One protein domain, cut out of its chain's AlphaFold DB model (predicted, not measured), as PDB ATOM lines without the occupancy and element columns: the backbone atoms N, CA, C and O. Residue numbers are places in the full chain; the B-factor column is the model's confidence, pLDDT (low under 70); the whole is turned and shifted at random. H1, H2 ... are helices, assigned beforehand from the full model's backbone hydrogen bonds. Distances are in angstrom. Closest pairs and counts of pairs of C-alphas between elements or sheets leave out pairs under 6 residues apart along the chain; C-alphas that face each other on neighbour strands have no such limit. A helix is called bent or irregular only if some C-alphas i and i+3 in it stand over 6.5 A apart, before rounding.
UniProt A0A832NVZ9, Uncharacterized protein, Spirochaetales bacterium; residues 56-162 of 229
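This is residues 56 to 162 of the 229 residues of an uncharacterized protein of Spirochaetales bacterium (UniProt A0A832NVZ9). Four helices, H1, H2, H4 and H5, lie nearly along one another in an up-and-down bundle, each running against the one before it in the chain. H2 and H4 make the middle, with the long H1 on one side and H5 on another, while H3 carries the chain on beyond the end of H2 and the short H6 packs on H4 near H5. The printed part has 107 residues with six named helices, H1 to H6 in chain order, and no named strand; the class is all helix. It is compact, with a radius of gyration of the C-alphas of 13.8 A, and elongated in outline, spanning 46 by 27 by 19 A.

H1, the longest helix, covers residues 56 to 80 and measures 36.0 A, from C-alpha 56 at (-49.924, 8.033, 9.451) to C-alpha 80 at (-22.791, 18.289, 30.759). H2 is residues 84 to 96, 18.7 A, and H3 is residues 98 to 104, 10.0 A. H4 is residues 111 to 130, 27.8 A; it is irregular, but only just, with C-alphas 117 and 120 6.6 A apart. H5 is residues 134 to 144, 15.6 A. H6 is residues 154 to 157, 5.3 A, and ends with C-alpha 157 at (-26.127, -6.622, 25.700).

H1 touches H4 with residues 63 to 74 alone, at a shallow tilt of 13 degrees, the same way; their closest C-alphas, of Ala 67 and Ile 112, are 4.8 A apart. H1 and H2 form a helical hairpin, at a shallow tilt of 20 degrees, and their closest C-alphas, of Ile 77 and Ala 87, are 6.3 A apart. H2 and H4 are the hubs, touching 3 helices each. They touch each other, opposite ways at 23 degrees, a shallow tilt, with the closest C-alphas, of Pro 84 and Tyr 127, 4.8 A apart. H2 touches H5, the same way at a shallow tilt of 9 degrees, closest at the C-alphas of Ala 92 and Ile 144, 5.6 A. H6 touches H4, closest at the C-alphas of Leu 117 and Ser 155, 5.2 A. H5 and H6 only just touch, with 3 pairs of C-alphas within 8 A, the closest those of Val 141 and Ile 156, 7.5 A. H3 is close to H1 but not clearly touching, with the C-alphas of Tyr 66 and Ile 101 7.9 A apart, and H3 and H4 are near each other, the closest C-alphas 8.3 A apart. H1 and H5 are apart. In H1, H2, H3 and H5 every O i to N i+4 pair is within hydrogen-bond range, in H4 13 of 16 are, and H6 is too short for such a pair.

The C-alphas farthest apart, of Thr 56 and Gln 132, are 46.0 A apart. The printed part has no cut and no long link. The mean pLDDT of the printed part is 85.1; residues 56 to 59 and 103 to 104 are under 70.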
ATOM      1  N   THR A  56     -51.292   8.554   9.657       58.72
ATOM      2  CA  THR A  56     -49.924   8.033   9.451       58.72
ATOM      3  C   THR A  56     -48.875   9.139   9.268       58.72
ATOM      4  O   THR A  56     -47.725   8.982   9.664       58.72
ATOM      5  N   THR A  57     -49.263  10.291   8.714       58.59
ATOM      6  CA  THR A  57     -48.391  11.473   8.606       58.59
ATOM      7  C   THR A  57     -48.097  12.109   9.966       58.59
ATOM      8  O   THR A  57     -46.957  12.467  10.230       58.59
ATOM      9  N   LEU A  58     -49.097  12.196  10.848       58.50
ATOM     10  CA  LEU A  58     -48.944  12.741  12.200       58.50
ATOM     11  C   LEU A  58     -48.124  11.800  13.091       58.50
ATOM     12  O   LEU A  58     -47.298  12.255  13.873       58.50
ATOM     13  N   GLU A  59     -48.324  10.490  12.943       64.94
ATOM     14  CA  GLU A  59     -47.508   9.468  13.604       64.94
ATOM     15  C   GLU A  59     -46.036   9.583  13.193       64.94
ATOM     16  O   GLU A  59     -45.155   9.584  14.049       64.94
ATOM     17  N   LYS A  60     -45.781   9.762  11.893       70.00
ATOM     18  CA  LYS A  60     -44.440   9.982  11.355       70.00
ATOM     19  C   LYS A  60     -43.799  11.239  11.942       70.00
ATOM     20  O   LYS A  60     -42.722  11.146  12.524       70.00
ATOM     21  N   ASP A  61     -44.454  12.393  11.834       71.25
ATOM     22  CA  ASP A  61     -43.927  13.663  12.354       71.25
ATOM     23  C   ASP A  61     -43.638  13.582  13.861       71.25
ATOM     24  O   ASP A  61     -42.629  14.106  14.342       71.25
ATOM     25  N   LEU A  62     -44.480  12.854  14.600       70.56
ATOM     26  CA  LEU A  62     -44.280  12.576  16.014       70.56
ATOM     27  C   LEU A  62     -43.026  11.720  16.257       70.56
ATOM     28  O   LEU A  62     -42.208  12.090  17.099       70.56
ATOM     29  N   SER A  63     -42.824  10.628  15.511       76.44
ATOM     30  CA  SER A  63     -41.617   9.796  15.630       76.44
ATOM     31  C   SER A  63     -40.338  10.588  15.349       76.44
ATOM     32  O   SER A  63     -39.377  10.494  16.113       76.44
ATOM     33  N   PHE A  64     -40.339  11.443  14.321       79.44
ATOM     34  CA  PHE A  64     -39.208  12.330  14.024       79.44
ATOM     35  C   PHE A  64     -38.965  13.365  15.130       79.44
ATOM     36  O   PHE A  64     -37.814  13.629  15.480       79.44
ATOM     37  N   ALA A  65     -40.021  13.934  15.718       77.00
ATOM     38  CA  ALA A  65     -39.894  14.881  16.824       77.00
ATOM     39  C   ALA A  65     -39.325  14.228  18.096       77.00
ATOM     40  O   ALA A  65     -38.466  14.823  18.757       77.00
ATOM     41  N   TYR A  66     -39.760  13.006  18.429       80.12
ATOM     42  CA  TYR A  66     -39.175  12.234  19.528       80.12
ATOM     43  C   TYR A  66     -37.712  11.904  19.250       80.12
ATOM     44  O   TYR A  66     -36.874  12.178  20.105       80.12
ATOM     45  N   ALA A  67     -37.387  11.395  18.058       85.75
ATOM     46  CA  ALA A  67     -36.012  11.078  17.684       85.75
ATOM     47  C   ALA A  67     -35.099  12.309  17.814       85.75
ATOM     48  O   ALA A  67     -34.085  12.246  18.500       85.75
ATOM     49  N   ALA A  68     -35.511  13.465  17.280       82.50
ATOM     50  CA  ALA A  68     -34.752  14.710  17.411       82.50
ATOM     51  C   ALA A  68     -34.546  15.130  18.878       82.50
ATOM     52  O   ALA A  68     -33.459  15.572  19.252       82.50
ATOM     53  N   THR A  69     -35.571  14.969  19.721       83.38
ATOM     54  CA  THR A  69     -35.485  15.272  21.159       83.38
ATOM     55  C   THR A  69     -34.521  14.319  21.868       83.38
ATOM     56  O   THR A  69     -33.691  14.754  22.663       83.38
ATOM     57  N   LEU A  70     -34.574  13.026  21.552       87.69
ATOM     58  CA  LEU A  70     -33.666  12.020  22.100       87.69
ATOM     59  C   LEU A  70     -32.216  12.274  21.684       87.69
ATOM     60  O   LEU A  70     -31.326  12.240  22.530       87.69
ATOM     61  N   THR A  71     -31.970  12.617  20.419       91.69
ATOM     62  CA  THR A  71     -30.638  13.010  19.943       91.69
ATOM     63  C   THR A  71     -30.116  14.243  20.688       91.69
ATOM     64  O   THR A  71     -28.946  14.279  21.070       91.69
ATOM     65  N   GLN A  72     -30.970  15.239  20.959       86.62
ATOM     66  CA  GLN A  72     -30.589  16.396  21.778       86.62
ATOM     67  C   GLN A  72     -30.240  15.992  23.213       86.62
ATOM     68  O   GLN A  72     -29.258  16.491  23.751       86.62
ATOM     69  N   ILE A  73     -30.982  15.062  23.818       87.25
ATOM     70  CA  ILE A  73     -30.664  14.542  25.154       87.25
ATOM     71  C   ILE A  73     -29.288  13.865  25.160       87.25
ATOM     72  O   ILE A  73     -28.485  14.147  26.049       87.25
ATOM     73  N   LEU A  74     -28.975  13.036  24.160       92.81
ATOM     74  CA  LEU A  74     -27.646  12.425  24.034       92.81
ATOM     75  C   LEU A  74     -26.541  13.489  23.897       92.81
ATOM     76  O   LEU A  74     -25.500  13.379  24.546       92.81
ATOM     77  N   ALA A  75     -26.785  14.552  23.122       91.00
ATOM     78  CA  ALA A  75     -25.860  15.682  22.998       91.00
ATOM     79  C   ALA A  75     -25.684  16.448  24.327       91.00
ATOM     80  O   ALA A  75     -24.568  16.833  24.696       91.00
ATOM     81  N   THR A  76     -26.757  16.624  25.097       87.31
ATOM     82  CA  THR A  76     -26.691  17.210  26.439       87.31
ATOM     83  C   THR A  76     -25.840  16.341  27.358       87.31
ATOM     84  O   THR A  76     -24.903  16.858  27.951       87.31
ATOM     85  N   ILE A  77     -26.059  15.019  27.398       88.25
ATOM     86  CA  ILE A  77     -25.226  14.092  28.187       88.25
ATOM     87  C   ILE A  77     -23.744  14.258  27.822       88.25
ATOM     88  O   ILE A  77     -22.896  14.299  28.711       88.25
ATOM     89  N   THR A  78     -23.410  14.410  26.534       89.38
ATOM     90  CA  THR A  78     -22.010  14.619  26.122       89.38
ATOM     91  C   THR A  78     -21.392  15.939  26.554       89.38
ATOM     92  O   THR A  78     -20.175  16.010  26.675       89.38
ATOM     93  N   THR A  79     -22.194  16.978  26.760       86.06
ATOM     94  CA  THR A  79     -21.689  18.326  27.064       86.06
ATOM     95  C   THR A  79     -21.729  18.656  28.552       86.06
ATOM     96  O   THR A  79     -20.952  19.495  28.996       86.06
ATOM     97  N   THR A  80     -22.599  18.002  29.329       79.88
ATOM     98  CA  THR A  80     -22.791  18.289  30.759       79.88
ATOM     99  C   THR A  80     -22.047  17.338  31.690       79.88
ATOM    100  O   THR A  80     -21.895  17.642  32.870       79.88
ATOM    101  N   THR A  81     -21.584  16.185  31.205       81.81
ATOM    102  CA  THR A  81     -20.925  15.193  32.061       81.81
ATOM    103  C   THR A  81     -19.428  15.455  32.190       81.81
ATOM    104  O   THR A  81     -18.702  15.551  31.206       81.81
ATOM    105  N   GLU A  82     -18.941  15.519  33.431       78.50
ATOM    106  CA  GLU A  82     -17.517  15.744  33.729       78.50
ATOM    107  C   GLU A  82     -16.670  14.458  33.665       78.50
ATOM    108  O   GLU A  82     -15.455  14.493  33.855       78.50
ATOM    109  N   GLY A  83     -17.287  13.301  33.397       84.38
ATOM    110  CA  GLY A  83     -16.567  12.036  33.361       84.38
ATOM    111  C   GLY A  83     -17.361  10.858  32.794       84.38
ATOM    112  O   GLY A  83     -18.596  10.849  32.818       84.38
ATOM    113  N   PRO A  84     -16.646   9.822  32.322       91.00
ATOM    114  CA  PRO A  84     -17.239   8.718  31.574       91.00
ATOM    115  C   PRO A  84     -18.210   7.886  32.415       91.00
ATOM    116  O   PRO A  84     -19.257   7.477  31.930       91.00
ATOM    117  N   CYS A  85     -17.927   7.690  33.702       89.25
ATOM    118  CA  CYS A  85     -18.781   6.878  34.563       89.25
ATOM    119  C   CYS A  85     -20.104   7.603  34.920       89.25
ATOM    120  O   CYS A  85     -21.159   6.974  34.978       89.25
ATOM    121  N   SER A  86     -20.092   8.940  35.040       86.62
ATOM    122  CA  SER A  86     -21.320   9.746  35.160       86.62
ATOM    123  C   SER A  86     -22.158   9.696  33.882       86.62
ATOM    124  O   SER A  86     -23.378   9.547  33.951       86.62
ATOM    125  N   ALA A  87     -21.511   9.750  32.714       90.62
ATOM    126  CA  ALA A  87     -22.192   9.599  31.433       90.62
ATOM    127  C   ALA A  87     -22.848   8.219  31.282       90.62
ATOM    128  O   ALA A  87     -24.004   8.139  30.878       90.62
ATOM    129  N   LEU A  88     -22.171   7.138  31.682       92.00
ATOM    130  CA  LEU A  88     -22.739   5.784  31.672       92.00
ATOM    131  C   LEU A  88     -23.962   5.638  32.580       92.00
ATOM    132  O   LEU A  88     -24.865   4.860  32.269       92.00
ATOM    133  N   HIS A  89     -24.002   6.356  33.702       89.50
ATOM    134  CA  HIS A  89     -25.170   6.357  34.576       89.50
ATOM    135  C   HIS A  89     -26.364   7.052  33.909       89.50
ATOM    136  O   HIS A  89     -27.450   6.481  33.857       89.50
ATOM    137  N   LEU A  90     -26.150   8.233  33.319       87.31
ATOM    138  CA  LEU A  90     -27.197   8.954  32.584       87.31
ATOM    139  C   LEU A  90     -27.656   8.207  31.330       87.31
ATOM    140  O   LEU A  90     -28.832   8.252  30.992       87.31
ATOM    141  N   LEU A  91     -26.761   7.491  30.649       93.75
ATOM    142  CA  LEU A  91     -27.138   6.657  29.509       93.75
ATOM    143  C   LEU A  91     -27.997   5.464  29.934       93.75
ATOM    144  O   LEU A  91     -28.936   5.119  29.224       93.75
ATOM    145  N   ALA A  92     -27.734   4.862  31.097       91.00
ATOM    146  CA  ALA A  92     -28.622   3.835  31.635       91.00
ATOM    147  C   ALA A  92     -30.031   4.398  31.911       91.00
ATOM    148  O   ALA A  92     -31.019   3.758  31.562       91.00
ATOM    149  N   GLU A  93     -30.130   5.621  32.442       89.00
ATOM    150  CA  GLU A  93     -31.416   6.318  32.621       89.00
ATOM    151  C   GLU A  93     -32.086   6.676  31.299       89.00
ATOM    152  O   GLU A  93     -33.298   6.535  31.153       89.00
ATOM    153  N   PHE A  94     -31.301   7.093  30.308       91.25
ATOM    154  CA  PHE A  94     -31.793   7.333  28.962       91.25
ATOM    155  C   PHE A  94     -32.457   6.073  28.394       91.25
ATOM    156  O   PHE A  94     -33.576   6.161  27.893       91.25
ATOM    157  N   TYR A  95     -31.841   4.895  28.528       91.38
ATOM    158  CA  TYR A  95     -32.445   3.635  28.080       91.38
ATOM    159  C   TYR A  95     -33.769   3.313  28.783       91.38
ATOM    160  O   TYR A  95     -34.653   2.743  28.154       91.38
ATOM    161  N   GLU A  96     -33.953   3.719  30.042       87.94
ATOM    162  CA  GLU A  96     -35.203   3.520  30.792       87.94
ATOM    163  C   GLU A  96     -36.371   4.397  30.304       87.94
ATOM    164  O   GLU A  96     -37.526   4.155  30.665       87.94
ATOM    165  N   THR A  97     -36.101   5.403  29.465       86.38
ATOM    166  CA  THR A  97     -37.153   6.244  28.866       86.38
ATOM    167  C   THR A  97     -37.949   5.523  27.771       86.38
ATOM    168  O   THR A  97     -39.058   5.958  27.441       86.38
ATOM    169  N   ASP A  98     -37.431   4.400  27.258       84.75
ATOM    170  CA  ASP A  98     -38.023   3.590  26.187       84.75
ATOM    171  C   ASP A  98     -39.497   3.248  26.434       84.75
ATOM    172  O   ASP A  98     -40.348   3.445  25.566       84.75
ATOM    173  N   LYS A  99     -39.820   2.816  27.656       80.44
ATOM    174  CA  LYS A  99     -41.159   2.387  28.055       80.44
ATOM    175  C   LYS A  99     -42.180   3.493  27.924       80.44
ATOM    176  O   LYS A  99     -43.331   3.247  27.574       80.44
ATOM    177  N   ARG A 100     -41.767   4.715  28.236       77.31
ATOM    178  CA  ARG A 100     -42.656   5.857  28.151       77.31
ATOM    179  C   ARG A 100     -42.864   6.279  26.703       77.31
ATOM    180  O   ARG A 100     -44.001   6.488  26.299       77.31
ATOM    181  N   ILE A 101     -41.793   6.333  25.921       76.62
ATOM    182  CA  ILE A 101     -41.854   6.768  24.524       76.62
ATOM    183  C   ILE A 101     -42.647   5.782  23.666       76.62
ATOM    184  O   ILE A 101     -43.543   6.208  22.945       76.62
ATOM    185  N   TYR A 102     -42.429   4.473  23.812       74.06
ATOM    186  CA  TYR A 102     -43.216   3.461  23.093       74.06
ATOM    187  C   TYR A 102     -44.618   3.232  23.675       74.06
ATOM    188  O   TYR A 102     -45.447   2.559  23.065       74.06
ATOM    189  N   GLY A 103     -44.919   3.814  24.838       68.44
ATOM    190  CA  GLY A 103     -46.297   3.972  25.303       68.44
ATOM    191  C   GLY A 103     -47.060   5.072  24.554       68.44
ATOM    192  O   GLY A 103     -48.288   5.043  24.520       68.44
ATOM    193  N   GLU A 104     -46.348   6.028  23.950       68.81
ATOM    194  CA  GLU A 104     -46.904   7.247  23.348       68.81
ATOM    195  C   GLU A 104     -46.740   7.284  21.809       68.81
ATOM    196  O   GLU A 104     -47.512   7.953  21.123       68.81
ATOM    197  N   CYS A 105     -45.776   6.543  21.249       70.44
ATOM    198  CA  CYS A 105     -45.431   6.540  19.828       70.44
ATOM    199  C   CYS A 105     -45.141   5.116  19.318       70.44
ATOM    200  O   CYS A 105     -44.459   4.341  19.982       70.44
ATOM    201  N   LYS A 106     -45.643   4.768  18.125       73.31
ATOM    202  CA  LYS A 106     -45.478   3.430  17.521       73.31
ATOM    203  C   LYS A 106     -44.180   3.257  16.721       73.31
ATOM    204  O   LYS A 106     -43.785   2.122  16.481       73.31
ATOM    205  N   ASP A 107     -43.529   4.355  16.334       81.06
ATOM    206  CA  ASP A 107     -42.251   4.373  15.603       81.06
ATOM    207  C   ASP A 107     -42.213   3.476  14.350       81.06
ATOM    208  O   ASP A 107     -41.283   2.698  14.146       81.06
ATOM    209  N   ALA A 108     -43.225   3.579  13.484       78.69
ATOM    210  CA  ALA A 108     -43.316   2.754  12.275       78.69
ATOM    211  C   ALA A 108     -42.103   2.891  11.328       78.69
ATOM    212  O   ALA A 108     -41.776   1.956  10.601       78.69
ATOM    213  N   GLU A 109     -41.426   4.044  11.349       81.12
ATOM    214  CA  GLU A 109     -40.238   4.326  10.531       81.12
ATOM    215  C   GLU A 109     -38.924   3.866  11.194       81.12
ATOM    216  O   GLU A 109     -37.866   3.937  10.572       81.12
ATOM    217  N   GLY A 110     -38.964   3.411  12.453       85.69
ATOM    218  CA  GLY A 110     -37.783   2.959  13.194       85.69
ATOM    219  C   GLY A 110     -36.798   4.074  13.561       85.69
ATOM    220  O   GLY A 110     -35.635   3.790  13.858       85.69
ATOM    221  N   VAL A 111     -37.215   5.342  13.510       86.69
ATOM    222  CA  VAL A 111     -36.330   6.492  13.760       86.69
ATOM    223  C   VAL A 111     -36.039   6.664  15.245       86.69
ATOM    224  O   VAL A 111     -34.915   7.009  15.599       86.69
ATOM    225  N   ILE A 112     -37.003   6.365  16.121       87.50
ATOM    226  CA  ILE A 112     -36.785   6.332  17.573       87.50
ATOM    227  C   ILE A 112     -35.900   5.136  17.921       87.50
ATOM    228  O   ILE A 112     -34.907   5.295  18.634       87.50
ATOM    229  N   ALA A 113     -36.211   3.954  17.376       89.38
ATOM    230  CA  ALA A 113     -35.403   2.752  17.552       89.38
ATOM    231  C   ALA A 113     -33.945   2.992  17.141       89.38
ATOM    232  O   ALA A 113     -33.035   2.567  17.851       89.38
ATOM    233  N   GLY A 114     -33.717   3.727  16.045       91.19
ATOM    234  CA  GLY A 114     -32.390   4.136  15.590       91.19
ATOM    235  C   GLY A 114     -31.579   4.858  16.668       91.19
ATOM    236  O   GLY A 114     -30.416   4.513  16.878       91.19
ATOM    237  N   VAL A 115     -32.192   5.774  17.425       94.56
ATOM    238  CA  VAL A 115     -31.486   6.510  18.486       94.56
ATOM    239  C   VAL A 115     -31.042   5.580  19.624       94.56
ATOM    240  O   VAL A 115     -29.921   5.701  20.112       94.56
ATOM    241  N   TYR A 116     -31.861   4.608  20.036       93.19
ATOM    242  CA  TYR A 116     -31.478   3.654  21.093       93.19
ATOM    243  C   TYR A 116     -30.484   2.587  20.617       93.19
ATOM    244  O   TYR A 116     -29.528   2.237  21.321       93.19
ATOM    245  N   LEU A 117     -30.728   2.028  19.430       91.38
ATOM    246  CA  LEU A 117     -29.990   0.882  18.905       91.38
ATOM    247  C   LEU A 117     -28.641   1.278  18.298       91.38
ATOM    248  O   LEU A 117     -27.720   0.457  18.296       91.38
ATOM    249  N   LEU A 118     -28.515   2.511  17.798       92.44
ATOM    250  CA  LEU A 118     -27.307   3.016  17.149       92.44
ATOM    251  C   LEU A 118     -26.660   4.123  17.984       92.44
ATOM    252  O   LEU A 118     -25.621   3.867  18.590       92.44
ATOM    253  N   ASP A 119     -27.285   5.299  18.074       95.62
ATOM    254  CA  ASP A 119     -26.643   6.503  18.623       95.62
ATOM    255  C   ASP A 119     -26.265   6.344  20.104       95.62
ATOM    256  O   ASP A 119     -25.113   6.548  20.496       95.62
ATOM    257  N   ALA A 120     -27.222   5.929  20.937       96.12
ATOM    258  CA  ALA A 120     -27.010   5.716  22.365       96.12
ATOM    259  C   ALA A 120     -26.035   4.562  22.628       96.12
ATOM    260  O   ALA A 120     -25.206   4.655  23.534       96.12
ATOM    261  N   LYS A 121     -26.081   3.506  21.806       95.75
ATOM    262  CA  LYS A 121     -25.181   2.349  21.912       95.75
ATOM    263  C   LYS A 121     -23.740   2.750  21.599       95.75
ATOM    264  O   LYS A 121     -22.841   2.436  22.375       95.75
ATOM    265  N   ASP A 122     -23.515   3.469  20.500       95.88
ATOM    266  CA  ASP A 122     -22.181   3.951  20.123       95.88
ATOM    267  C   ASP A 122     -21.624   4.910  21.184       95.88
ATOM    268  O   ASP A 122     -20.439   4.852  21.531       95.88
ATOM    269  N   LEU A 123     -22.484   5.761  21.751       96.38
ATOM    270  CA  LEU A 123     -22.096   6.667  22.826       96.38
ATOM    271  C   LEU A 123     -21.763   5.922  24.127       96.38
ATOM    272  O   LEU A 123     -20.769   6.245  24.781       96.38
ATOM    273  N   PHE A 124     -22.545   4.903  24.480       96.62
ATOM    274  CA  PHE A 124     -22.286   4.052  25.639       96.62
ATOM    275  C   PHE A 124     -20.939   3.344  25.514       96.62
ATOM    276  O   PHE A 124     -20.131   3.422  26.436       96.62
ATOM    277  N   ILE A 125     -20.657   2.714  24.367       95.50
ATOM    278  CA  ILE A 125     -19.381   2.025  24.119       95.50
ATOM    279  C   ILE A 125     -18.208   3.002  24.273       95.50
ATOM    280  O   ILE A 125     -17.239   2.686  24.959       95.50
ATOM    281  N   ARG A 126     -18.317   4.218  23.719       95.12
ATOM    282  CA  ARG A 126     -17.274   5.251  23.830       95.12
ATOM    283  C   ARG A 126     -16.974   5.642  25.281       95.12
ATOM    284  O   ARG A 126     -15.810   5.810  25.653       95.12
ATOM    285  N   TYR A 127     -18.002   5.799  26.111       95.31
ATOM    286  CA  TYR A 127     -17.801   6.108  27.528       95.31
ATOM    287  C   TYR A 127     -17.352   4.899  28.344       95.31
ATOM    288  O   TYR A 127     -16.572   5.046  29.281       95.31
ATOM    289  N   ALA A 128     -17.786   3.696  27.980       94.44
ATOM    290  CA  ALA A 128     -17.357   2.473  28.640       94.44
ATOM    291  C   ALA A 128     -15.869   2.181  28.386       94.44
ATOM    292  O   ALA A 128     -15.164   1.766  29.305       94.44
ATOM    293  N   ASP A 129     -15.372   2.476  27.183       92.19
ATOM    294  CA  ASP A 129     -13.948   2.372  26.843       92.19
ATOM    295  C   ASP A 129     -13.079   3.343  27.668       92.19
ATOM    296  O   ASP A 129     -11.998   2.992  28.138       92.19
ATOM    297  N   SER A 130     -13.590   4.548  27.942       91.25
ATOM    298  CA  SER A 130     -12.878   5.570  28.723       91.25
ATOM    299  C   SER A 130     -13.095   5.494  30.246       91.25
ATOM    300  O   SER A 130     -12.308   6.074  30.999       91.25
ATOM    301  N   CYS A 131     -14.107   4.768  30.742       90.88
ATOM    302  CA  CYS A 131     -14.335   4.570  32.181       90.88
ATOM    303  C   CYS A 131     -13.379   3.498  32.738       90.88
ATOM    304  O   CYS A 131     -13.426   2.318  32.384       90.88
ATOM    305  N   GLN A 132     -12.518   3.916  33.669       88.88
ATOM    306  CA  GLN A 132     -11.600   3.019  34.381       88.88
ATOM    307  C   GLN A 132     -12.312   2.203  35.469       88.88
ATOM    308  O   GLN A 132     -11.862   1.115  35.830       88.88
ATOM    309  N   ASP A 133     -13.439   2.706  35.983       88.12
ATOM    310  CA  ASP A 133     -14.246   1.990  36.963       88.12
ATOM    311  C   ASP A 133     -15.101   0.916  36.282       88.12
ATOM    312  O   ASP A 133     -16.252   1.104  35.887       88.12
ATOM    313  N   LYS A 134     -14.503  -0.266  36.185       85.44
ATOM    314  CA  LYS A 134     -15.126  -1.470  35.649       85.44
ATOM    315  C   LYS A 134     -16.375  -1.917  36.421       85.44
ATOM    316  O   LYS A 134     -17.250  -2.538  35.815       85.44
ATOM    317  N   ASN A 135     -16.510  -1.568  37.703       85.38
ATOM    318  CA  ASN A 135     -17.731  -1.838  38.467       85.38
ATOM    319  C   ASN A 135     -18.857  -0.874  38.078       85.38
ATOM    320  O   ASN A 135     -20.012  -1.287  38.020       85.38
ATOM    321  N   SER A 136     -18.532   0.382  37.759       86.75
ATOM    322  CA  SER A 136     -19.514   1.345  37.251       86.75
ATOM    323  C   SER A 136     -20.087   0.907  35.900       86.75
ATOM    324  O   SER A 136     -21.308   0.891  35.746       86.75
ATOM    325  N   ILE A 137     -19.242   0.448  34.965       90.62
ATOM    326  CA  ILE A 137     -19.709  -0.113  33.682       90.62
ATOM    327  C   ILE A 137     -20.643  -1.298  33.935       90.62
ATOM    328  O   ILE A 137     -21.745  -1.352  33.393       90.62
ATOM    329  N   PHE A 138     -20.218  -2.231  34.792       86.56
ATOM    330  CA  PHE A 138     -21.008  -3.403  35.154       86.56
ATOM    331  C   PHE A 138     -22.383  -3.022  35.723       86.56
ATOM    332  O   PHE A 138     -23.396  -3.563  35.283       86.56
ATOM    333  N   ALA A 139     -22.435  -2.067  36.654       88.00
ATOM    334  CA  ALA A 139     -23.678  -1.599  37.260       88.00
ATOM    335  C   ALA A 139     -24.615  -0.944  36.231       88.00
ATOM    336  O   ALA A 139     -25.816  -1.222  36.240       88.00
ATOM    337  N   SER A 140     -24.082  -0.128  35.314       91.19
ATOM    338  CA  SER A 140     -24.870   0.476  34.231       91.19
ATOM    339  C   SER A 140     -25.444  -0.576  33.283       91.19
ATOM    340  O   SER A 140     -26.626  -0.518  32.952       91.19
ATOM    341  N   VAL A 141     -24.644  -1.570  32.884       91.25
ATOM    342  CA  VAL A 141     -25.120  -2.680  32.044       91.25
ATOM    343  C   VAL A 141     -26.201  -3.470  32.771       91.25
ATOM    344  O   VAL A 141     -27.245  -3.741  32.190       91.25
ATOM    345  N   LEU A 142     -25.992  -3.799  34.049       86.00
ATOM    346  CA  LEU A 142     -26.969  -4.549  34.833       86.00
ATOM    347  C   LEU A 142     -28.303  -3.800  34.936       86.00
ATOM    348  O   LEU A 142     -29.349  -4.422  34.783       86.00
ATOM    349  N   ARG A 143     -28.266  -2.475  35.138       88.69
ATOM    350  CA  ARG A 143     -29.450  -1.602  35.161       88.69
ATOM    351  C   ARG A 143     -30.210  -1.653  33.835       88.69
ATOM    352  O   ARG A 143     -31.409  -1.915  33.826       88.69
ATOM    353  N   ILE A 144     -29.499  -1.506  32.716       88.94
ATOM    354  CA  ILE A 144     -30.078  -1.612  31.368       88.94
ATOM    355  C   ILE A 144     -30.709  -3.002  31.159       88.94
ATOM    356  O   ILE A 144     -31.823  -3.099  30.646       88.94
ATOM    357  N   CYS A 145     -30.048  -4.060  31.636       79.06
ATOM    358  CA  CYS A 145     -30.495  -5.453  31.549       79.06
ATOM    359  C   CYS A 145     -31.694  -5.809  32.446       79.06
ATOM    360  O   CYS A 145     -32.188  -6.928  32.362       79.06
ATOM    361  N   GLN A 146     -32.194  -4.931  33.320       78.75
ATOM    362  CA  GLN A 146     -33.316  -5.306  34.194       78.75
ATOM    363  C   GLN A 146     -34.622  -5.542  33.422       78.75
ATOM    364  O   GLN A 146     -35.475  -6.309  33.859       78.75
ATOM    365  N   SER A 147     -34.801  -4.885  32.278       74.38
ATOM    366  CA  SER A 147     -35.972  -5.060  31.413       74.38
ATOM    367  C   SER A 147     -35.636  -4.644  29.988       74.38
ATOM    368  O   SER A 147     -34.936  -3.663  29.800       74.38
ATOM    369  N   ASP A 148     -36.144  -5.357  28.986       76.75
ATOM    370  CA  ASP A 148     -36.049  -4.945  27.579       76.75
ATOM    371  C   ASP A 148     -37.368  -5.241  26.860       76.75
ATOM    372  O   ASP A 148     -37.463  -6.081  25.969       76.75
ATOM    373  N   THR A 149     -38.442  -4.597  27.321       74.88
ATOM    374  CA  THR A 149     -39.804  -4.870  26.835       74.88
ATOM    375  C   THR A 149     -39.969  -4.577  25.343       74.88
ATOM    376  O   THR A 149     -40.771  -5.234  24.685       74.88
ATOM    377  N   TYR A 150     -39.209  -3.617  24.815       76.25
ATOM    378  CA  TYR A 150     -39.334  -3.126  23.440       76.25
ATOM    379  C   TYR A 150     -38.162  -3.544  22.537       76.25
ATOM    380  O   TYR A 150     -38.125  -3.159  21.374       76.25
ATOM    381  N   GLY A 151     -37.204  -4.327  23.047       80.00
ATOM    382  CA  GLY A 151     -36.032  -4.788  22.292       80.00
ATOM    383  C   GLY A 151     -34.975  -3.711  22.014       80.00
ATOM    384  O   GLY A 151     -34.007  -3.972  21.294       80.00
ATOM    385  N   LEU A 152     -35.141  -2.502  22.556       85.19
ATOM    386  CA  LEU A 152     -34.282  -1.343  22.297       85.19
ATOM    387  C   LEU A 152     -32.981  -1.366  23.097       85.19
ATOM    388  O   LEU A 152     -32.028  -0.667  22.752       85.19
ATOM    389  N   ARG A 153     -32.930  -2.163  24.165       88.25
ATOM    390  CA  ARG A 153     -31.747  -2.285  25.029       88.25
ATOM    391  C   ARG A 153     -30.820  -3.411  24.576       88.25
ATOM    392  O   ARG A 153     -29.665  -3.482  25.000       88.25
ATOM    393  N   SER A 154     -31.296  -4.237  23.646       82.94
ATOM    394  CA  SER A 154     -30.550  -5.349  23.062       82.94
ATOM    395  C   SER A 154     -29.256  -4.972  22.371       82.94
ATOM    396  O   SER A 154     -28.318  -5.771  22.350       82.94
ATOM    397  N   SER A 155     -29.147  -3.744  21.877       87.12
ATOM    398  CA  SER A 155     -27.910  -3.226  21.303       87.12
ATOM    399  C   SER A 155     -26.751  -3.225  22.309       87.12
ATOM    400  O   SER A 155     -25.626  -3.531  21.919       87.12
ATOM    401  N   ILE A 156     -27.008  -2.970  23.597       92.00
ATOM    402  CA  ILE A 156     -25.977  -2.969  24.643       92.00
ATOM    403  C   ILE A 156     -25.542  -4.391  24.967       92.00
ATOM    404  O   ILE A 156     -24.353  -4.712  24.898       92.00
ATOM    405  N   PHE A 157     -26.493  -5.276  25.276       85.75
ATOM    406  CA  PHE A 157     -26.127  -6.622  25.700       85.75
ATOM    407  C   PHE A 157     -25.601  -7.504  24.562       85.75
ATOM    408  O   PHE A 157     -24.889  -8.462  24.839       85.75
ATOM    409  N   ASN A 158     -25.863  -7.166  23.294       88.25
ATOM    410  CA  ASN A 158     -25.253  -7.818  22.128       88.25
ATOM    411  C   ASN A 158     -23.800  -7.393  21.851       88.25
ATOM    412  O   ASN A 158     -23.183  -7.980  20.964       88.25
ATOM    413  N   ASN A 159     -23.268  -6.403  22.575       91.12
ATOM    414  CA  ASN A 159     -21.931  -5.842  22.352       91.12
ATOM    415  C   ASN A 159     -21.085  -5.758  23.639       91.12
ATOM    416  O   ASN A 159     -20.127  -4.989  23.686       91.12
ATOM    417  N   VAL A 160     -21.404  -6.534  24.683       92.06
ATOM    418  CA  VAL A 160     -20.723  -6.454  25.992       92.06
ATOM    419  C   VAL A 160     -19.231  -6.745  25.936       92.06
ATOM    420  O   VAL A 160     -18.481  -6.167  26.716       92.06
ATOM    421  N   THR A 161     -18.772  -7.569  24.994       93.44
ATOM    422  CA  THR A 161     -17.334  -7.830  24.793       93.44
ATOM    423  C   THR A 161     -16.562  -6.606  24.304       93.44
ATOM    424  O   THR A 161     -15.339  -6.589  24.389       93.44
ATOM    425  N   SER A 162     -17.255  -5.559  23.843       91.50
ATOM    426  CA  SER A 162     -16.624  -4.296  23.447       91.50
ATOM    427  C   SER A 162     -16.155  -3.466  24.645       91.50
ATOM    428  O   SER A 162     -15.407  -2.514  24.454       91.50
TER     429      SER A 162